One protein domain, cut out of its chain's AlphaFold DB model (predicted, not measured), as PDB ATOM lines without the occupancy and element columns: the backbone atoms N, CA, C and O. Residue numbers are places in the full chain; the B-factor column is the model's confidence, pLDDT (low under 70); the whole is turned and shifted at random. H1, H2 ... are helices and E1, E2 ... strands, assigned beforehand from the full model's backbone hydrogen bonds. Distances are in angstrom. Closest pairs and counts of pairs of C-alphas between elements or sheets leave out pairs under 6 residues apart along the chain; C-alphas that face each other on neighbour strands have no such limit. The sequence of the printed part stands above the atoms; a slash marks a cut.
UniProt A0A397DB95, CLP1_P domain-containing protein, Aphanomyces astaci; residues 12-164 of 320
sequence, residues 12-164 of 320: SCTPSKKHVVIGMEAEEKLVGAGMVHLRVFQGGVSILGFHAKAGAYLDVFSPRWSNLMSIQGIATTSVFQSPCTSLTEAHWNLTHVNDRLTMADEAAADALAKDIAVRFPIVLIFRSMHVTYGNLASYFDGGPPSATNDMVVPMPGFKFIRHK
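This is residues 12 to 164 of the 320 residues of the protein "CLP1_P domain-containing protein" of Aphanomyces astaci (UniProt A0A397DB95). One twisted sheet folds back on itself where its long strand E2 doubles back: E5 and E7 run beside the later part of E2, with E1 beyond E7, while E6 and E8 run beside its first part, with the hairpin of E3 and E4 beyond E6. Helix H2 packs on one face of the sheet at E1 and E7, H1 lies off the sheet at one end, and residues 146 to 152 of a long link stick out. The printed part has 153 residues with eight named strands and two named helices: along the chain come first the six strands E1, E2, E3, E4, E5 and E6, then the helices H1 and H2, then the strands E7 and E8; the sheet is branched, E2 having four neighbours, E5, E6, E7 and E8, and its neighbour strands are antiparallel. The class is mixed, helices and strands, with under half of the residues in named elements. The whole is compact, with a radius of gyration of the C-alphas of 14.8 A and spans of 40 by 37 by 34 A.

E2 holds residues 29 to 42 and bends by 142 degrees at residue 33; its end C-alphas are 15.8 A apart. E7, residues 122 to 128, is 19.8 A long, E1, residues 19 to 24, 16.2 A, and E5, residues 57 to 62, 16.3 A. E6 is residues 69 to 73, E3 44 to 47, E4 50 to 53 and E8 158 to 162. H2, residues 103 to 117, measures 19.9 A, and H1, residues 86 to 95, 15.0 A. C-alpha 19 begins E1 at (35.186, 4.474, 45.167); C-alpha 162 ends E8 at (31.568, -8.655, 57.315).

E5 and E6 lie on one side of E2, E7 and E8 on the other side. N 36 and O 60 of E2 and E5 are 3.0 A apart, N 39 and O 125 of E2 and E7 2.8 A, N 30 and O 71 of E2 and E6 2.9 A, and N 33 and O 159 of E2 and E8 2.8 A, each within hydrogen-bond range. Also within range are N 22 and O 124 of E1 and E7, 2.8 A, N 46 and O 72 of E3 and E6, 2.8 A, and N 45 and O 52 of the hairpin E3 and E4, 2.9 A. H2 is on the sheet at a height of 8.0 A, over E7; its closest C-alphas to E1 are Ile 116 and Gly 23, 6.1 A. H1 is not on the sheet; it is close to H2 but not clearly touching, with Glu 89 and Met 103 the closest C-alphas at 7.4 A, at a steep tilt of 66 degrees. Every O i to N i+4 pair is within hydrogen-bond range in H2, and 5 of 6 in H1.

The C-alphas farthest apart, those of Thr 77 and Ala 147, are 43.1 A apart. The printed part has no cut. The links E6 to H1, 12 residues, and E7 to E8, 29 residues, are long. The mean pLDDT of the printed part is 83.0; residues 140 to 159 and 161 to 164 are under 70.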
ATOM      1  N   SER A  12      40.295  -2.213  48.078       84.25
ATOM      2  CA  SER A  12      41.083  -1.107  47.545       84.25
ATOM      3  C   SER A  12      40.215   0.135  47.395       84.25
ATOM      4  O   SER A  12      38.990   0.046  47.354       84.25
ATOM      5  N   CYS A  13      40.833   1.308  47.337       85.25
ATOM      6  CA  CYS A  13      40.140   2.584  47.228       85.25
ATOM      7  C   CYS A  13      40.798   3.441  46.154       85.25
ATOM      8  O   CYS A  13      42.022   3.441  46.014       85.25
ATOM      9  N   THR A  14      39.991   4.175  45.388       84.88
ATOM     10  CA  THR A  14      40.529   5.101  44.390       84.88
ATOM     11  C   THR A  14      41.247   6.276  45.059       84.88
ATOM     12  O   THR A  14      40.895   6.663  46.175       84.88
ATOM     13  N   PRO A  15      42.211   6.924  44.376       80.00
ATOM     14  CA  PRO A  15      42.886   8.111  44.907       80.00
ATOM     15  C   PRO A  15      41.925   9.249  45.282       80.00
ATOM     16  O   PRO A  15      42.183   9.991  46.227       80.00
ATOM     17  N   SER A  16      40.793   9.368  44.575       79.19
ATOM     18  CA  SER A  16      39.747  10.352  44.874       79.19
ATOM     19  C   SER A  16      38.939  10.027  46.134       79.19
ATOM     20  O   SER A  16      38.159  10.868  46.577       79.19
ATOM     21  N   LYS A  17      39.114   8.832  46.720       78.50
ATOM     22  CA  LYS A  17      38.385   8.316  47.891       78.50
ATOM     23  C   LYS A  17      36.865   8.227  47.695       78.50
ATOM     24  O   LYS A  17      36.112   8.096  48.656       78.50
ATOM     25  N   LYS A  18      36.405   8.288  46.441       81.88
ATOM     26  CA  LYS A  18      34.986   8.188  46.069       81.88
ATOM     27  C   LYS A  18      34.542   6.760  45.798       81.88
ATOM     28  O   LYS A  18      33.347   6.486  45.881       81.88
ATOM     29  N   HIS A  19      35.480   5.864  45.492       88.50
ATOM     30  CA  HIS A  19      35.186   4.474  45.167       88.50
ATOM     31  C   HIS A  19      35.965   3.531  46.065       88.50
ATOM     32  O   HIS A  19      37.158   3.719  46.303       88.50
ATOM     33  N   VAL A  20      35.291   2.480  46.506       89.00
ATOM     34  CA  VAL A  20      35.881   1.358  47.224       89.00
ATOM     35  C   VAL A  20      35.549   0.081  46.483       89.00
ATOM     36  O   VAL A  20      34.395  -0.203  46.180       89.00
ATOM     37  N   VAL A  21      36.579  -0.693  46.186       90.88
ATOM     38  CA  VAL A  21      36.486  -1.965  45.489       90.88
ATOM     39  C   VAL A  21      36.657  -3.079  46.505       90.88
ATOM     40  O   VAL A  21      37.605  -3.049  47.286       90.88
ATOM     41  N   ILE A  22      35.746  -4.050  46.509       90.56
ATOM     42  CA  ILE A  22      35.741  -5.165  47.459       90.56
ATOM     43  C   ILE A  22      35.679  -6.493  46.707       90.56
ATOM     44  O   ILE A  22      34.773  -6.722  45.906       90.56
ATOM     45  N   GLY A  23      36.620  -7.382  47.019       90.75
ATOM     46  CA  GLY A  23      36.607  -8.792  46.643       90.75
ATOM     47  C   GLY A  23      35.839  -9.650  47.653       90.75
ATOM     48  O   GLY A  23      36.045  -9.556  48.875       90.75
ATOM     49  N   MET A  24      34.957 -10.507  47.141       89.50
ATOM     50  CA  MET A  24      34.112 -11.411  47.923       89.50
ATOM     51  C   MET A  24      34.203 -12.848  47.403       89.50
ATOM     52  O   MET A  24      34.288 -13.082  46.196       89.50
ATOM     53  N   GLU A  25      34.143 -13.807  48.326       89.81
ATOM     54  CA  GLU A  25      33.936 -15.219  47.992       89.81
ATOM     55  C   GLU A  25      32.471 -15.508  47.643       89.81
ATOM     56  O   GLU A  25      31.556 -14.750  47.985       89.81
ATOM     57  N   ALA A  26      32.229 -16.654  47.006       85.88
ATOM     58  CA  ALA A  26      30.875 -17.184  46.887       85.88
ATOM     59  C   ALA A  26      30.272 -17.430  48.283       85.88
ATOM     60  O   ALA A  26      30.974 -17.821  49.216       85.88
ATOM     61  N   GLU A  27      28.968 -17.176  48.426       84.94
ATOM     62  CA  GLU A  27      28.195 -17.307  49.677       84.94
ATOM     63  C   GLU A  27      28.585 -16.342  50.801       84.94
ATOM     64  O   GLU A  27      27.896 -16.262  51.823       84.94
ATOM     65  N   GLU A  28      29.647 -15.567  50.602       86.62
ATOM     66  CA  GLU A  28      30.095 -14.587  51.563       86.62
ATOM     67  C   GLU A  28      29.071 -13.465  51.736       86.62
ATOM     68  O   GLU A  28      28.362 -13.082  50.803       86.62
ATOM     69  N   LYS A  29      28.998 -12.921  52.948       84.25
ATOM     70  CA  LYS A  29      27.955 -11.987  53.341       84.25
ATOM     71  C   LYS A  29      28.545 -10.676  53.829       84.25
ATOM     72  O   LYS A  29      29.301 -10.635  54.804       84.25
ATOM     73  N   LEU A  30      28.115  -9.603  53.183       85.25
ATOM     74  CA  LEU A  30      28.433  -8.236  53.541       85.25
ATOM     75  C   LEU A  30      27.161  -7.566  54.059       85.25
ATOM     76  O   LEU A  30      26.150  -7.515  53.365       85.25
ATOM     77  N   VAL A  31      27.187  -7.074  55.286       83.00
ATOM     78  CA  VAL A  31      26.108  -6.256  55.851       83.00
ATOM     79  C   VAL A  31      26.608  -4.834  55.869       83.00
ATOM     80  O   VAL A  31      27.782  -4.616  56.144       83.00
ATOM     81  N   GLY A  32      25.769  -3.849  55.588       79.56
ATOM     82  CA  GLY A  32      26.227  -2.477  55.741       79.56
ATOM     83  C   GLY A  32      25.161  -1.501  56.156       79.56
ATOM     84  O   GLY A  32      23.977  -1.801  56.091       79.56
ATOM     85  N   ALA A  33      25.611  -0.349  56.632       82.50
ATOM     86  CA  ALA A  33      24.801   0.760  57.098       82.50
ATOM     87  C   ALA A  33      25.212   2.020  56.341       82.50
ATOM     88  O   ALA A  33      26.398   2.350  56.304       82.50
ATOM     89  N   GLY A  34      24.246   2.733  55.780       85.12
ATOM     90  CA  GLY A  34      24.483   3.932  54.998       85.12
ATOM     91  C   GLY A  34      23.660   4.017  53.718       85.12
ATOM     92  O   GLY A  34      22.656   3.329  53.549       85.12
ATOM     93  N   MET A  35      24.148   4.822  52.785       87.69
ATOM     94  CA  MET A  35      23.696   4.930  51.396       87.69
ATOM     95  C   MET A  35      24.892   4.829  50.443       87.69
ATOM     96  O   MET A  35      25.943   5.414  50.711       87.69
ATOM     97  N   VAL A  36      24.763   4.059  49.364       90.94
ATOM     98  CA  VAL A  36      25.867   3.827  48.421       90.94
ATOM     99  C   VAL A  36      25.348   3.465  47.035       90.94
ATOM    100  O   VAL A  36      24.325   2.790  46.908       90.94
ATOM    101  N   HIS A  37      26.081   3.872  46.001       93.69
ATOM    102  CA  HIS A  37      25.917   3.311  44.667       93.69
ATOM    103  C   HIS A  37      26.751   2.037  44.572       93.69
ATOM    104  O   HIS A  37      27.971   2.062  44.738       93.69
ATOM    105  N   LEU A  38      26.099   0.912  44.324       94.88
ATOM    106  CA  LEU A  38      26.735  -0.379  44.140       94.88
ATOM    107  C   LEU A  38      26.810  -0.712  42.657       94.88
ATOM    108  O   LEU A  38      25.813  -0.687  41.941       94.88
ATOM    109  N   ARG A  39      27.980  -1.164  42.235       95.81
ATOM    110  CA  ARG A  39      28.196  -1.776  40.940       95.81
ATOM    111  C   ARG A  39      28.766  -3.175  41.106       95.81
ATOM    112  O   ARG A  39      29.731  -3.384  41.839       95.81
ATOM    113  N   VAL A  40      28.202  -4.134  40.378       96.56
ATOM    114  CA  VAL A  40      28.756  -5.490  40.297       96.56
ATOM    115  C   VAL A  40      29.739  -5.527  39.131       96.56
ATOM    116  O   VAL A  40      29.329  -5.515  37.972       96.56
ATOM    117  N   PHE A  41      31.039  -5.539  39.419       96.62
ATOM    118  CA  PHE A  41      32.076  -5.574  38.385       96.62
ATOM    119  C   PHE A  41      32.268  -6.987  37.831       96.62
ATOM    120  O   PHE A  41      32.301  -7.171  36.617       96.62
ATOM    121  N   GLN A  42      32.357  -7.978  38.722       95.62
ATOM    122  CA  GLN A  42      32.518  -9.394  38.390       95.62
ATOM    123  C   GLN A  42      31.631 -10.245  39.298       95.62
ATOM    124  O   GLN A  42      31.438  -9.933  40.475       95.62
ATOM    125  N   GLY A  43      31.120 -11.341  38.746       94.88
ATOM    126  CA  GLY A  43      30.326 -12.314  39.474       94.88
ATOM    127  C   GLY A  43      28.867 -11.883  39.666       94.88
ATOM    128  O   GLY A  43      28.245 -11.328  38.756       94.88
ATOM    129  N   GLY A  44      28.292 -12.183  40.833       94.81
ATOM    130  CA  GLY A  44      26.903 -11.848  41.136       94.81
ATOM    131  C   GLY A  44      26.587 -11.868  42.626       94.81
ATOM    132  O   GLY A  44      27.210 -12.596  43.398       94.81
ATOM    133  N   VAL A  45      25.602 -11.066  43.026       95.75
ATOM    134  CA  VAL A  45      25.158 -10.937  44.419       95.75
ATOM    135  C   VAL A  45      23.640 -10.938  44.535       95.75
ATOM    136  O   VAL A  45      22.923 -10.535  43.620       95.75
ATOM    137  N   SER A  46      23.146 -11.391  45.682       95.50
ATOM    138  CA  SER A  46      21.746 -11.337  46.083       95.50
ATOM    139  C   SER A  46      21.554 -10.228  47.109       95.50
ATOM    140  O   SER A  46      22.249 -10.196  48.127       95.50
ATOM    141  N   ILE A  47      20.609  -9.327  46.849       95.50
ATOM    142  CA  ILE A  47      20.263  -8.213  47.738       95.50
ATOM    143  C   ILE A  47      18.747  -8.157  47.839       95.50
ATOM    144  O   ILE A  47      18.060  -7.922  46.848       95.50
ATOM    145  N   LEU A  48      18.206  -8.422  49.028       94.94
ATOM    146  CA  LEU A  48      16.759  -8.438  49.280       94.94
ATOM    147  C   LEU A  48      15.955  -9.230  48.220       94.94
ATOM    148  O   LEU A  48      14.874  -8.821  47.804       94.94
ATOM    149  N   GLY A  49      16.493 -10.366  47.762       94.88
ATOM    150  CA  GLY A  49      15.867 -11.226  46.751       94.88
ATOM    151  C   GLY A  49      16.140 -10.839  45.294       94.88
ATOM    152  O   GLY A  49      15.850 -11.641  44.410       94.88
ATOM    153  N   PHE A  50      16.720  -9.676  45.017       97.38
ATOM    154  CA  PHE A  50      17.182  -9.323  43.676       97.38
ATOM    155  C   PHE A  50      18.550  -9.956  43.405       97.38
ATOM    156  O   PHE A  50      19.425  -9.913  44.266       97.38
ATOM    157  N   HIS A  51      18.748 -10.524  42.218       96.38
ATOM    158  CA  HIS A  51      20.006 -11.117  41.773       96.38
ATOM    159  C   HIS A  51      20.727 -10.156  40.826       96.38
ATOM    160  O   HIS A  51      20.491 -10.143  39.616       96.38
ATOM    161  N   ALA A  52      21.643  -9.373  41.384       96.12
ATOM    162  CA  ALA A  52      22.480  -8.456  40.633       96.12
ATOM    163  C   ALA A  52      23.636  -9.222  39.971       96.12
ATOM    164  O   ALA A  52      24.444  -9.858  40.649       96.12
ATOM    165  N   LYS A  53      23.710  -9.166  38.640       94.19
ATOM    166  CA  LYS A  53      24.785  -9.765  37.833       94.19
ATOM    167  C   LYS A  53      25.849  -8.718  37.497       94.19
ATOM    168  O   LYS A  53      25.581  -7.525  37.619       94.19
ATOM    169  N   ALA A  54      27.017  -9.158  37.029       95.19
ATOM    170  CA  ALA A  54      28.040  -8.269  36.477       95.19
ATOM    171  C   ALA A  54      27.433  -7.255  35.486       95.19
ATOM    172  O   ALA A  54      26.673  -7.627  34.591       95.19
ATOM    173  N   GLY A  55      27.748  -5.976  35.689       94.00
ATOM    174  CA  GLY A  55      27.204  -4.838  34.944       94.00
ATOM    175  C   GLY A  55      25.993  -4.163  35.583       94.00
ATOM    176  O   GLY A  55      25.589  -3.101  35.120       94.00
ATOM    177  N   ALA A  56      25.429  -4.719  36.660       94.50
ATOM    178  CA  ALA A  56      24.386  -4.043  37.424       94.50
ATOM    179  C   ALA A  56      24.944  -2.811  38.152       94.50
ATOM    180  O   ALA A  56      25.986  -2.902  38.804       94.50
ATOM    181  N   TYR A  57      24.206  -1.704  38.074       94.81
ATOM    182  CA  TYR A  57      24.405  -0.474  38.840       94.81
ATOM    183  C   TYR A  57      23.137  -0.212  39.650       94.81
ATOM    184  O   TYR A  57      22.045  -0.182  39.085       94.81
ATOM    185  N   LEU A  58      23.275  -0.092  40.965       94.12
ATOM    186  CA  LEU A  58      22.171  -0.147  41.914       94.12
ATOM    187  C   LEU A  58      22.354   0.886  43.016       94.12
ATOM    188  O   LEU A  58      23.451   1.042  43.548       94.12
ATOM    189  N   ASP A  59      21.258   1.494  43.439       93.44
ATOM    190  CA  ASP A  59      21.228   2.286  44.662       93.44
ATOM    191  C   ASP A  59      20.888   1.387  45.839       93.44
ATOM    192  O   ASP A  59      19.913   0.636  45.799       93.44
ATOM    193  N   VAL A  60      21.695   1.450  46.896       92.94
ATOM    194  CA  VAL A  60      21.477   0.662  48.108       92.94
ATOM    195  C   VAL A  60      21.351   1.599  49.299       92.94
ATOM    196  O   VAL A  60      22.280   2.340  49.629       92.94
ATOM    197  N   PHE A  61      20.211   1.514  49.984       91.62
ATOM    198  CA  PHE A  61      19.919   2.293  51.182       91.62
ATOM    199  C   PHE A  61      19.726   1.381  52.390       91.62
ATOM    200  O   PHE A  61      18.878   0.488  52.414       91.62
ATOM    201  N   SER A  62      20.513   1.634  53.425       89.69
ATOM    202  CA  SER A  62      20.580   0.847  54.649       89.69
ATOM    203  C   SER A  62      20.700   1.759  55.877       89.69
ATOM    204  O   SER A  62      21.752   1.847  56.511       89.69
ATOM    205  N   PRO A  63      19.649   2.515  56.216       86.00
ATOM    206  CA  PRO A  63      19.693   3.456  57.331       86.00
ATOM    207  C   PRO A  63      19.942   2.739  58.662       86.00
ATOM    208  O   PRO A  63      19.356   1.693  58.948       86.00
ATOM    209  N   ARG A  64      20.768   3.349  59.517       76.19
ATOM    210  CA  ARG A  64      21.242   2.767  60.792       76.19
ATOM    211  C   ARG A  64      20.129   2.361  61.760       76.19
ATOM    212  O   ARG A  64      20.316   1.462  62.568       76.19
ATOM    213  N   TRP A  65      19.002   3.061  61.714       73.94
ATOM    214  CA  TRP A  65      17.850   2.831  62.587       73.94
ATOM    215  C   TRP A  65      16.836   1.836  62.010       73.94
ATOM    216  O   TRP A  65      15.770   1.635  62.592       73.94
ATOM    217  N   SER A  66      17.131   1.234  60.856       81.81
ATOM    218  CA  SER A  66      16.336   0.152  60.278       81.81
ATOM    219  C   SER A  66      17.097  -1.170  60.323       81.81
ATOM    220  O   SER A  66      18.209  -1.258  60.838       81.81
ATOM    221  N   ASN A  67      16.479  -2.211  59.770       84.88
ATOM    222  CA  ASN A  67      17.171  -3.467  59.548       84.88
ATOM    223  C   ASN A  67      18.218  -3.269  58.444       84.88
ATOM    224  O   ASN A  67      17.859  -2.921  57.316       84.88
ATOM    225  N   LEU A  68      19.487  -3.498  58.769       86.50
ATOM    226  CA  LEU A  68      20.603  -3.305  57.858       86.50
ATOM    227  C   LEU A  68      20.519  -4.253  56.665       86.50
ATOM    228  O   LEU A  68      20.248  -5.447  56.816       86.50
ATOM    229  N   MET A  69      20.797  -3.704  55.488       89.69
ATOM    230  CA  MET A  69      20.865  -4.418  54.228       89.69
ATOM    231  C   MET A  69      22.018  -5.420  54.226       89.69
ATOM    232  O   MET A  69      23.141  -5.103  54.627       89.69
ATOM    233  N   SER A  70      21.730  -6.608  53.699       90.00
ATOM    234  CA  SER A  70      22.719  -7.639  53.421       90.00
ATOM    235  C   SER A  70      22.893  -7.836  51.917       90.00
ATOM    236  O   SER A  70      21.917  -7.896  51.169       90.00
ATOM    237  N   ILE A  71      24.151  -7.963  51.508       92.31
ATOM    238  CA  ILE A  71      24.616  -8.313  50.173       92.31
ATOM    239  C   ILE A  71      25.291  -9.678  50.297       92.31
ATOM    240  O   ILE A  71      26.302  -9.822  50.987       92.31
ATOM    241  N   GLN A  72      24.720 -10.688  49.650       92.69
ATOM    242  CA  GLN A  72      25.225 -12.057  49.699       92.69
ATOM    243  C   GLN A  72      25.819 -12.456  48.350       92.69
ATOM    244  O   GLN A  72      25.160 -12.312  47.324       92.69
ATOM    245  N   GLY A  73      27.037 -12.989  48.340       92.81
ATOM    246  CA  GLY A  73      27.670 -13.527  47.141       92.81
ATOM    247  C   GLY A  73      26.908 -14.727  46.583       92.81
ATOM    248  O   GLY A  73      26.554 -15.643  47.323       92.81
ATOM    249  N   ILE A  74      26.666 -14.741  45.272       91.88
ATOM    250  CA  ILE A  74      26.064 -15.876  44.564       91.88
ATOM    251  C   ILE A  74      27.180 -16.644  43.862       91.88
ATOM    252  O   ILE A  74      27.965 -16.056  43.118       91.88
ATOM    253  N   ALA A  75      27.231 -17.962  44.058       87.12
ATOM    254  CA  ALA A  75      28.125 -18.820  43.292       87.12
ATOM    255  C   ALA A  75      27.805 -18.703  41.792       87.12
ATOM    256  O   ALA A  75      26.688 -18.971  41.350       87.12
ATOM    257  N   THR A  76      28.792 -18.286  41.006       79.31
ATOM    258  CA  THR A  76      28.671 -18.071  39.563       79.31
ATOM    259  C   THR A  76      29.874 -18.674  38.866       79.31
ATOM    260  O   THR A  76      31.001 -18.557  39.336       79.31
ATOM    261  N   THR A  77      29.626 -19.320  37.731       72.38
ATOM    262  CA  THR A  77      30.669 -19.855  36.847       72.38
ATOM    263  C   THR A  77      31.186 -18.808  35.862       72.38
ATOM    264  O   THR A  77      32.224 -19.007  35.237       72.38
ATOM    265  N   SER A  78      30.468 -17.689  35.707       71.56
ATOM    266  CA  SER A  78      30.877 -16.595  34.833       71.56
ATOM    267  C   SER A  78      31.964 -15.758  35.493       71.56
ATOM    268  O   SER A  78      31.743 -15.175  36.556       71.56
ATOM    269  N   VAL A  79      33.099 -15.652  34.804       77.25
ATOM    270  CA  VAL A  79      34.224 -14.763  35.137       77.25
ATOM    271  C   VAL A  79      34.153 -13.457  34.330       77.25
ATOM    272  O   VAL A  79      35.148 -12.759  34.158       77.25
ATOM    273  N   PHE A  80      32.979 -13.139  33.770       88.62
ATOM    274  CA  PHE A  80      32.792 -11.934  32.970       88.62
ATOM    275  C   PHE A  80      32.948 -10.681  33.837       88.62
ATOM    276  O   PHE A  80      32.287 -10.534  34.869       88.62
ATOM    277  N   GLN A  81      33.800  -9.776  33.369       94.62
ATOM    278  CA  GLN A  81      34.009  -8.457  33.950       94.62
ATOM    279  C   GLN A  81      33.221  -7.425  33.153       94.62
ATOM    280  O   GLN A  81      33.253  -7.430  31.923       94.62
ATOM    281  N   SER A  82      32.562  -6.508  33.850       95.69
ATOM    282  CA  SER A  82      31.765  -5.451  33.234       95.69
ATOM    283  C   SER A  82      32.338  -4.074  33.580       95.69
ATOM    284  O   SER A  82      31.818  -3.450  34.511       95.69
ATOM    285  N   PRO A  83      33.395  -3.596  32.885       96.12
ATOM    286  CA  PRO A  83      33.929  -2.235  33.032       96.12
ATOM    287  C   PRO A  83      32.870  -1.159  32.720       96.12
ATOM    288  O   PRO A  83      31.884  -1.439  32.034       96.12
ATOM    289  N   CYS A  84      33.059   0.062  33.225       95.56
ATOM    290  CA  CYS A  84      32.157   1.172  32.935       95.56
ATOM    291  C   CYS A  84      32.376   1.600  31.485       95.56
ATOM    292  O   CYS A  84      33.512   1.735  31.029       95.56
ATOM    293  N   THR A  85      31.292   1.813  30.746       94.88
ATOM    294  CA  THR A  85      31.349   2.256  29.349       94.88
ATOM    295  C   THR A  85      30.685   3.615  29.192       94.88
ATOM    296  O   THR A  85      29.888   4.024  30.034       94.88
ATOM    297  N   SER A  86      30.933   4.289  28.070       93.31
ATOM    298  CA  SER A  86      30.222   5.529  27.729       93.31
ATOM    299  C   SER A  86      28.703   5.339  27.650       93.31
ATOM    300  O   SER A  86      27.948   6.245  27.993       93.31
ATOM    301  N   LEU A  87      28.230   4.149  27.254       93.12
ATOM    302  CA  LEU A  87      26.804   3.815  27.273       93.12
ATOM    303  C   LEU A  87      26.272   3.718  28.709       93.12
ATOM    304  O   LEU A  87      25.187   4.219  29.000       93.12
ATOM    305  N   THR A  88      27.042   3.099  29.604       92.19
ATOM    306  CA  THR A  88      26.724   3.005  31.034       92.19
ATOM    307  C   THR A  88      26.645   4.388  31.672       92.19
ATOM    308  O   THR A  88      25.670   4.688  32.357       92.19
ATOM    309  N   GLU A  89      27.630   5.247  31.399       93.75
ATOM    310  CA  GLU A  89      27.651   6.643  31.842       93.75
ATOM    311  C   GLU A  89      26.431   7.411  31.328       93.75
ATOM    312  O   GLU A  89      25.723   8.043  32.114       93.75
ATOM    313  N   ALA A  90      26.142   7.322  30.027       92.06
ATOM    314  CA  ALA A  90      24.993   7.989  29.429       92.06
ATOM    315  C   ALA A  90      23.678   7.542  30.083       92.06
ATOM    316  O   ALA A  90      22.878   8.387  30.474       92.06
ATOM    317  N   HIS A  91      23.474   6.231  30.255       91.19
ATOM    318  CA  HIS A  91      22.270   5.685  30.880       91.19
ATOM    319  C   HIS A  91      22.136   6.096  32.353       91.19
ATOM    320  O   HIS A  91      21.060   6.504  32.789       91.19
ATOM    321  N   TRP A  92      23.227   6.038  33.122       92.06
ATOM    322  CA  TRP A  92      23.242   6.469  34.521       92.06
ATOM    323  C   TRP A  92      22.856   7.943  34.664       92.06
ATOM    324  O   TRP A  92      21.997   8.308  35.469       92.06
ATOM    325  N   ASN A  93      23.437   8.794  33.821       90.94
ATOM    326  CA  ASN A  93      23.240  10.238  33.881       90.94
ATOM    327  C   ASN A  93      21.803  10.677  33.530       90.94
ATOM    328  O   ASN A  93      21.431  11.800  33.870       90.94
ATOM    329  N   LEU A  94      20.983   9.811  32.912       89.69
ATOM    330  CA  LEU A  94      19.553  10.071  32.683       89.69
ATOM    331  C   LEU A  94      18.739  10.081  33.982       89.69
ATOM    332  O   LEU A  94      17.771  10.829  34.091       89.69
ATOM    333  N   THR A  95      19.117   9.254  34.956       84.62
ATOM    334  CA  THR A  95      18.381   9.084  36.222       84.62
ATOM    335  C   THR A  95      19.067   9.781  37.398       84.62
ATOM    336  O   THR A  95      18.403  10.152  38.361       84.62
ATOM    337  N   HIS A  96      20.370  10.053  37.290       88.69
ATOM    338  CA  HIS A  96      21.208  10.608  38.359       88.69
ATOM    339  C   HIS A  96      21.792  11.978  37.990       88.69
ATOM    340  O   HIS A  96      23.003  12.194  38.004       88.69
ATOM    341  N   VAL A  97      20.925  12.938  37.650       85.25
ATOM    342  CA  VAL A  97      21.330  14.256  37.113       85.25
ATOM    343  C   VAL A  97      22.312  15.003  38.027       85.25
ATOM    344  O   VAL A  97      23.228  15.653  37.519       85.25
ATOM    345  N   ASN A  98      22.141  14.868  39.345       84.00
ATOM    346  CA  ASN A  98      22.955  15.525  40.374       84.00
ATOM    347  C   ASN A  98      24.081  14.633  40.927       84.00
ATOM    348  O   ASN A  98      24.809  15.066  41.814       84.00
ATOM    349  N   ASP A  99      24.224  13.404  40.423       87.44
ATOM    350  CA  ASP A  99      25.221  12.441  40.895       87.44
ATOM    351  C   ASP A  99      25.810  11.611  39.740       87.44
ATOM    352  O   ASP A  99      25.757  10.375  39.687       87.44
ATOM    353  N   ARG A 100      26.340  12.343  38.757       89.50
ATOM    354  CA  ARG A 100      26.816  11.803  37.480       89.50
ATOM    355  C   ARG A 100      28.090  10.980  37.625       89.50
ATOM    356  O   ARG A 100      28.978  11.333  38.401       89.50
ATOM    357  N   LEU A 101      28.211   9.939  36.804       89.94
ATOM    358  CA  LEU A 101      29.473   9.213  36.654       89.94
ATOM    359  C   LEU A 101      30.504  10.093  35.943       89.94
ATOM    360  O   LEU A 101      30.149  10.936  35.118       89.94
ATOM    361  N   THR A 102      31.780   9.884  36.270       88.25
ATOM    362  CA  THR A 102      32.902  10.423  35.500       88.25
ATOM    363  C   THR A 102      33.734   9.250  34.996       88.25
ATOM    364  O   THR A 102      34.141   8.386  35.774       88.25
ATOM    365  N   MET A 103      34.012   9.205  33.691       91.81
ATOM    366  CA  MET A 103      34.809   8.110  33.122       91.81
ATOM    367  C   MET A 103      36.214   8.003  33.730       91.81
ATOM    368  O   MET A 103      36.762   6.907  33.782       91.81
ATOM    369  N   ALA A 104      36.798   9.104  34.210       91.56
ATOM    370  CA  ALA A 104      38.115   9.090  34.847       91.56
ATOM    371  C   ALA A 104      38.100   8.377  36.212       91.56
ATOM    372  O   ALA A 104      38.941   7.508  36.448       91.56
ATOM    373  N   ASP A 105      37.137   8.701  37.087       90.31
ATOM    374  CA  ASP A 105      37.010   8.022  38.383       90.31
ATOM    375  C   ASP A 105      36.612   6.546  38.185       90.31
ATOM    376  O   ASP A 105      37.172   5.658  38.831       90.31
ATOM    377  N   GLU A 106      35.694   6.266  37.250       94.50
ATOM    378  CA  GLU A 106      35.268   4.897  36.935       94.50
ATOM    379  C   GLU A 106      36.403   4.054  36.339       94.50
ATOM    380  O   GLU A 106      36.551   2.890  36.704       94.50
ATOM    381  N   ALA A 107      37.255   4.628  35.482       94.75
ATOM    382  CA  ALA A 107      38.417   3.925  34.936       94.75
ATOM    383  C   ALA A 107      39.449   3.582  36.024       94.75
ATOM    384  O   ALA A 107      40.046   2.503  35.989       94.75
ATOM    385  N   ALA A 108      39.645   4.467  37.008       93.38
ATOM    386  CA  ALA A 108      40.500   4.182  38.158       93.38
ATOM    387  C   ALA A 108      39.924   3.044  39.019       93.38
ATOM    388  O   ALA A 108      40.661   2.136  39.409       93.38
ATOM    389  N   ALA A 109      38.611   3.049  39.267       94.06
ATOM    390  CA  ALA A 109      37.935   1.961  39.975       94.06
ATOM    391  C   ALA A 109      38.020   0.631  39.202       94.06
ATOM    392  O   ALA A 109      38.284  -0.410  39.802       94.06
ATOM    393  N   ASP A 110      37.877   0.664  37.874       96.75
ATOM    394  CA  ASP A 110      37.997  -0.511  37.005       96.75
ATOM    395  C   ASP A 110      39.398  -1.125  37.033       96.75
ATOM    396  O   ASP A 110      39.530  -2.348  37.008       96.75
ATOM    397  N   ALA A 111      40.452  -0.307  37.095       94.88
ATOM    398  CA  ALA A 111      41.823  -0.799  37.199       94.88
ATOM    399  C   ALA A 111      42.046  -1.581  38.507       94.88
ATOM    400  O   ALA A 111      42.581  -2.689  38.476       94.88
ATOM    401  N   LEU A 112      41.561  -1.047  39.633       93.12
ATOM    402  CA  LEU A 112      41.611  -1.725  40.934       93.12
ATOM    403  C   LEU A 112      40.750  -2.996  40.949       93.12
ATOM    404  O   LEU A 112      41.156  -4.027  41.482       93.12
ATOM    405  N   ALA A 113      39.568  -2.944  40.333       94.62
ATOM    406  CA  ALA A 113      38.670  -4.087  40.239       94.62
ATOM    407  C   ALA A 113      39.250  -5.229  39.407       94.62
ATOM    408  O   ALA A 113      39.094  -6.384  39.796       94.62
ATOM    409  N   LYS A 114      39.973  -4.928  38.322       94.94
ATOM    410  CA  LYS A 114      40.685  -5.937  37.523       94.94
ATOM    411  C   LYS A 114      41.767  -6.657  38.322       94.94
ATOM    412  O   LYS A 114      41.883  -7.870  38.191       94.94
ATOM    413  N   ASP A 115      42.519  -5.939  39.152       91.75
ATOM    414  CA  ASP A 115      43.544  -6.541  40.014       91.75
ATOM    415  C   ASP A 115      42.931  -7.478  41.073       91.75
ATOM    416  O   ASP A 115      43.357  -8.624  41.244       91.75
ATOM    417  N   ILE A 116      41.866  -7.027  41.742       91.00
ATOM    418  CA  ILE A 116      41.146  -7.821  42.749       91.00
ATOM    419  C   ILE A 116      40.450  -9.033  42.107       91.00
ATOM    420  O   ILE A 116      40.421 -10.117  42.694       91.00
ATOM    421  N   ALA A 117      39.932  -8.890  40.886       92.50
ATOM    422  CA  ALA A 117      39.205  -9.931  40.160       92.50
ATOM    423  C   ALA A 117      40.031 -11.182  39.833       92.50
ATOM    424  O   ALA A 117      39.451 -12.244  39.610       92.50
ATOM    425  N   VAL A 118      41.365 -11.080  39.832       90.81
ATOM    426  CA  VAL A 118      42.273 -12.232  39.680       90.81
ATOM    427  C   VAL A 118      42.186 -13.170  40.889       90.81
ATOM    428  O   VAL A 118      42.452 -14.365  40.776       90.81
ATOM    429  N   ARG A 119      41.821 -12.628  42.054       89.06
ATOM    430  CA  ARG A 119      41.892 -13.309  43.353       89.06
ATOM    431  C   ARG A 119      40.521 -13.665  43.914       89.06
ATOM    432  O   ARG A 119      40.432 -14.585  44.717       89.06
ATOM    433  N   PHE A 120      39.467 -12.968  43.484       91.38
ATOM    434  CA  PHE A 120      38.115 -13.153  44.009       91.38
ATOM    435  C   PHE A 120      37.090 -13.417  42.903       91.38
ATOM    436  O   PHE A 120      37.079 -12.710  41.892       91.38
ATOM    437  N   PRO A 121      36.172 -14.382  43.097       92.62
ATOM    438  CA  PRO A 121      35.140 -14.692  42.109       92.62
ATOM    439  C   PRO A 121      34.106 -13.568  41.967       92.62
ATOM    440  O   PRO A 121      33.484 -13.435  40.913       92.62
ATOM    441  N   ILE A 122      33.923 -12.748  43.004       94.62
ATOM    442  CA  ILE A 122      32.983 -11.626  43.016       94.62
ATOM    443  C   ILE A 122      33.751 -10.350  43.336       94.62
ATOM    444  O   ILE A 122      34.500 -10.294  44.314       94.62
ATOM    445  N   VAL A 123      33.537  -9.311  42.529       95.06
ATOM    446  CA  VAL A 123      34.119  -7.983  42.749       95.06
ATOM    447  C   VAL A 123      33.026  -6.935  42.675       95.06
ATOM    448  O   VAL A 123      32.319  -6.822  41.670       95.06
ATOM    449  N   LEU A 124      32.901  -6.167  43.751       95.12
ATOM    450  CA  LEU A 124      31.943  -5.081  43.891       95.12
ATOM    451  C   LEU A 124      32.677  -3.747  43.923       95.12
ATOM    452  O   LEU A 124      33.733  -3.630  44.540       95.12
ATOM    453  N   ILE A 125      32.093  -2.737  43.290       94.81
ATOM    454  CA  ILE A 125      32.557  -1.356  43.351       94.81
ATOM    455  C   ILE A 125      31.470  -0.549  44.051       94.81
ATOM    456  O   ILE A 125      30.321  -0.517  43.619       94.81
ATOM    457  N   PHE A 126      31.842   0.097  45.143       92.50
ATOM    458  CA  PHE A 126      30.997   0.976  45.932       92.50
ATOM    459  C   PHE A 126      31.415   2.410  45.673       92.50
ATOM    460  O   PHE A 126      32.563   2.765  45.924       92.50
ATOM    461  N   ARG A 127      30.495   3.231  45.182       90.69
ATOM    462  CA  ARG A 127      30.710   4.651  44.921       90.69
ATOM    463  C   ARG A 127      29.915   5.478  45.929       90.69
ATOM    464  O   ARG A 127      28.742   5.201  46.183       90.69
ATOM    465  N   SER A 128      30.557   6.499  46.493       86.00
ATOM    466  CA  SER A 128      29.916   7.458  47.395       86.00
ATOM    467  C   SER A 128      28.704   8.097  46.715       86.00
ATOM    468  O   SER A 128      28.839   8.612  45.604       86.00
ATOM    469  N   MET A 129      27.560   8.090  47.394       87.31
ATOM    470  CA  MET A 129      26.331   8.729  46.921       87.31
ATOM    471  C   MET A 129      26.233  10.154  47.475       87.31
ATOM    472  O   MET A 129      26.528  10.404  48.647       87.31
ATOM    473  N   HIS A 130      25.799  11.091  46.642       84.81
ATOM    474  CA  HIS A 130      25.575  12.477  47.012       84.81
ATOM    475  C   HIS A 130      24.400  12.596  47.987       84.81
ATOM    476  O   HIS A 130      23.326  12.012  47.799       84.81
ATOM    477  N   VAL A 131      24.586  13.399  49.033       81.75
ATOM    478  CA  VAL A 131      23.543  13.634  50.035       81.75
ATOM    479  C   VAL A 131      22.471  14.552  49.458       81.75
ATOM    480  O   VAL A 131      22.742  15.614  48.902       81.75
ATOM    481  N   THR A 132      21.226  14.135  49.597       80.19
ATOM    482  CA  THR A 132      20.016  14.856  49.221       80.19
ATOM    483  C   THR A 132      19.036  14.792  50.388       80.19
ATOM    484  O   THR A 132      19.194  13.998  51.315       80.19
ATOM    485  N   TYR A 133      17.976  15.596  50.349       76.75
ATOM    486  CA  TYR A 133      16.940  15.523  51.381       76.75
ATOM    487  C   TYR A 133      16.288  14.128  51.463       76.75
ATOM    488  O   TYR A 133      15.983  13.653  52.554       76.75
ATOM    489  N   GLY A 134      16.131  13.440  50.324       73.75
ATOM    490  CA  GLY A 134      15.486  12.123  50.257       73.75
ATOM    491  C   GLY A 134      16.311  10.983  50.857       73.75
ATOM    492  O   GLY A 134      15.744  10.024  51.377       73.75
ATOM    493  N   ASN A 135      17.643  11.089  50.840       80.75
ATOM    494  CA  ASN A 135      18.537  10.047  51.352       80.75
ATOM    495  C   ASN A 135      19.277  10.438  52.642       80.75
ATOM    496  O   ASN A 135      19.994   9.607  53.192       80.75
ATOM    497  N   LEU A 136      19.044  11.639  53.187       80.75
ATOM    498  CA  LEU A 136      19.649  12.110  54.440       80.75
ATOM    499  C   LEU A 136      19.427  11.133  55.604       80.75
ATOM    500  O   LEU A 136      20.310  10.914  56.427       80.75
ATOM    501  N   ALA A 137      18.262  10.485  55.627       77.56
ATOM    502  CA  ALA A 137      17.920   9.441  56.585       77.56
ATOM    503  C   ALA A 137      18.816   8.182  56.488       77.56
ATOM    504  O   ALA A 137      18.921   7.392  57.416       77.56
ATOM    505  N   SER A 138      19.483   7.965  55.363       75.06
ATOM    506  CA  SER A 138      20.450   6.880  55.195       75.06
ATOM    507  C   SER A 138      21.897   7.362  55.285       75.06
ATOM    508  O   SER A 138      22.796   6.529  55.256       75.06
ATOM    509  N   TYR A 139      22.154   8.667  55.429       73.75
ATOM    510  CA  TYR A 139      23.513   9.196  55.461       73.75
ATOM    511  C   TYR A 139      24.278   8.730  56.707       73.75
ATOM    512  O   TYR A 139      23.849   8.912  57.852       73.75
ATOM    513  N   PHE A 140      25.448   8.135  56.470       65.81
ATOM    514  CA  PHE A 140      26.387   7.740  57.510       65.81
ATOM    515  C   PHE A 140      27.586   8.692  57.492       65.81
ATOM    516  O   PHE A 140      28.481   8.526  56.668       65.81
ATOM    517  N   ASP A 141      27.652   9.638  58.435       61.34
ATOM    518  CA  ASP A 141      28.855  10.463  58.571       61.34
ATOM    519  C   ASP A 141      30.045   9.597  59.012       61.34
ATOM    520  O   ASP A 141      30.016   8.941  60.065       61.34
ATOM    521  N   GLY A 142      31.065   9.522  58.162       51.75
ATOM    522  CA  GLY A 142      32.373   9.034  58.560       51.75
ATOM    523  C   GLY A 142      32.990  10.157  59.370       51.75
ATOM    524  O   GLY A 142      33.279  11.198  58.796       51.75
ATOM    525  N   GLY A 143      33.119   9.982  60.688       45.84
ATOM    526  CA  GLY A 143      33.749  10.986  61.550       45.84
ATOM    527  C   GLY A 143      35.073  11.501  60.963       45.84
ATOM    528  O   GLY A 143      35.655  10.836  60.099       45.84
ATOM    529  N   PRO A 144      35.545  12.678  61.407       41.66
ATOM    530  CA  PRO A 144      36.687  13.351  60.799       41.66
ATOM    531  C   PRO A 144      37.864  12.378  60.643       41.66
ATOM    532  O   PRO A 144      38.083  11.561  61.543       41.66
ATOM    533  N   PRO A 145      38.608  12.432  59.521       45.81
ATOM    534  CA  PRO A 145      39.767  11.571  59.331       45.81
ATOM    535  C   PRO A 145      40.686  11.744  60.541       45.81
ATOM    536  O   PRO A 145      41.146  12.855  60.812       45.81
ATOM    537  N   SER A 146      40.913  10.676  61.314       42.38
ATOM    538  CA  SER A 146      41.905  10.761  62.379       42.38
ATOM    539  C   SER A 146      43.246  10.964  61.684       42.38
ATOM    540  O   SER A 146      43.627  10.184  60.814       42.38
ATOM    541  N   ALA A 147      43.966  12.022  62.051       43.19
ATOM    542  CA  ALA A 147      45.282  12.357  61.500       43.19
ATOM    543  C   ALA A 147      46.370  11.301  61.818       43.19
ATOM    544  O   ALA A 147      47.555  11.562  61.660       43.19
ATOM    545  N   THR A 148      45.974  10.132  62.326       41.56
ATOM    546  CA  THR A 148      46.836   9.136  62.959       41.56
ATOM    547  C   THR A 148      46.696   7.731  62.380       41.56
ATOM    548  O   THR A 148      47.507   6.886  62.732       41.56
ATOM    549  N   ASN A 149      45.724   7.460  61.499       41.62
ATOM    550  CA  ASN A 149      45.539   6.129  60.912       41.62
ATOM    551  C   ASN A 149      45.268   6.203  59.400       41.62
ATOM    552  O   ASN A 149      44.122   6.124  58.959       41.62
ATOM    553  N   ASP A 150      46.341   6.251  58.606       41.19
ATOM    554  CA  ASP A 150      46.307   6.083  57.139       41.19
ATOM    555  C   ASP A 150      45.745   4.714  56.686       41.19
ATOM    556  O   ASP A 150      45.493   4.505  55.503       41.19
ATOM    557  N   MET A 151      45.501   3.783  57.619       40.00
ATOM    558  CA  MET A 151      44.947   2.452  57.342       40.00
ATOM    559  C   MET A 151      43.413   2.402  57.221       40.00
ATOM    560  O   MET A 151      42.862   1.359  56.869       40.00
ATOM    561  N   VAL A 152      42.688   3.487  57.519       46.47
ATOM    562  CA  VAL A 152      41.217   3.496  57.442       46.47
ATOM    563  C   VAL A 152      40.778   4.091  56.110       46.47
ATOM    564  O   VAL A 152      40.861   5.299  55.912       46.47
ATOM    565  N   VAL A 153      40.263   3.250  55.207       47.78
ATOM    566  CA  VAL A 153      39.628   3.697  53.957       47.78
ATOM    567  C   VAL A 153      38.409   4.565  54.304       47.78
ATOM    568  O   VAL A 153      37.426   4.042  54.841       47.78
ATOM    569  N   PRO A 154      38.431   5.883  54.028       52.56
ATOM    570  CA  PRO A 154      37.298   6.738  54.323       52.56
ATOM    571  C   PRO A 154      36.245   6.511  53.240       52.56
ATOM    572  O   PRO A 154      36.387   6.988  52.121       52.56
ATOM    573  N   MET A 155      35.186   5.774  53.568       57.97
ATOM    574  CA  MET A 155      33.962   5.797  52.773       57.97
ATOM    575  C   MET A 155      33.033   6.877  53.320       57.97
ATOM    576  O   MET A 155      32.521   6.724  54.435       57.97
ATOM    577  N   PRO A 156      32.770   7.953  52.566       52.56
ATOM    578  CA  PRO A 156      31.712   8.879  52.921       52.56
ATOM    579  C   PRO A 156      30.370   8.170  52.694       52.56
ATOM    580  O   PRO A 156      30.028   7.837  51.562       52.56
ATOM    581  N   GLY A 157      29.610   7.915  53.761       56.25
ATOM    582  CA  GLY A 157      28.202   7.531  53.644       56.25
ATOM    583  C   GLY A 157      27.850   6.048  53.787       56.25
ATOM    584  O   GLY A 157      26.658   5.781  53.916       56.25
ATOM    585  N   PHE A 158      28.802   5.104  53.835       65.44
ATOM    586  CA  PHE A 158      28.507   3.667  54.016       65.44
ATOM    587  C   PHE A 158      29.560   2.943  54.862       65.44
ATOM    588  O   PHE A 158      30.752   3.190  54.715       65.44
ATOM    589  N   LYS A 159      29.139   2.022  55.734       69.31
ATOM    590  CA  LYS A 159      30.022   1.146  56.524       69.31
ATOM    591  C   LYS A 159      29.592  -0.297  56.427       69.31
ATOM    592  O   LYS A 159      28.398  -0.564  56.355       69.31
ATOM    593  N   PHE A 160      30.551  -1.212  56.497       70.50
ATOM    594  CA  PHE A 160      30.288  -2.641  56.407       70.50
ATOM    595  C   PHE A 160      30.598  -3.390  57.703       70.50
ATOM    596  O   PHE A 160      31.564  -3.096  58.400       70.50
ATOM    597  N   ILE A 161      29.794  -4.413  57.967       62.31
ATOM    598  CA  ILE A 161      30.041  -5.507  58.894       62.31
ATOM    599  C   ILE A 161      30.152  -6.768  58.034       62.31
ATOM    600  O   ILE A 161      29.207  -7.161  57.349       62.31
ATOM    601  N   ARG A 162      31.323  -7.402  58.038       54.06
ATOM    602  CA  ARG A 162      31.568  -8.655  57.315       54.06
ATOM    603  C   ARG A 162      31.460  -9.817  58.298       54.06
ATOM    604  O   ARG A 162      32.160  -9.830  59.311       54.06
ATOM    605  N   HIS A 163      30.587 -10.784  58.023       52.22
ATOM    606  CA  HIS A 163      30.428 -11.971  58.871       52.22
ATOM    607  C   HIS A 163      31.352 -13.108  58.399       52.22
ATOM    608  O   HIS A 163      31.534 -13.306  57.200       52.22
ATOM    609  N   LYS A 164      31.934 -13.883  59.330       42.16
ATOM    610  CA  LYS A 164      32.722 -15.085  58.995       42.16
ATOM    611  C   LYS A 164      31.832 -16.161  58.355       42.16
ATOM    612  O   LYS A 164      30.777 -16.481  58.901       42.16
TER     613      LYS A 164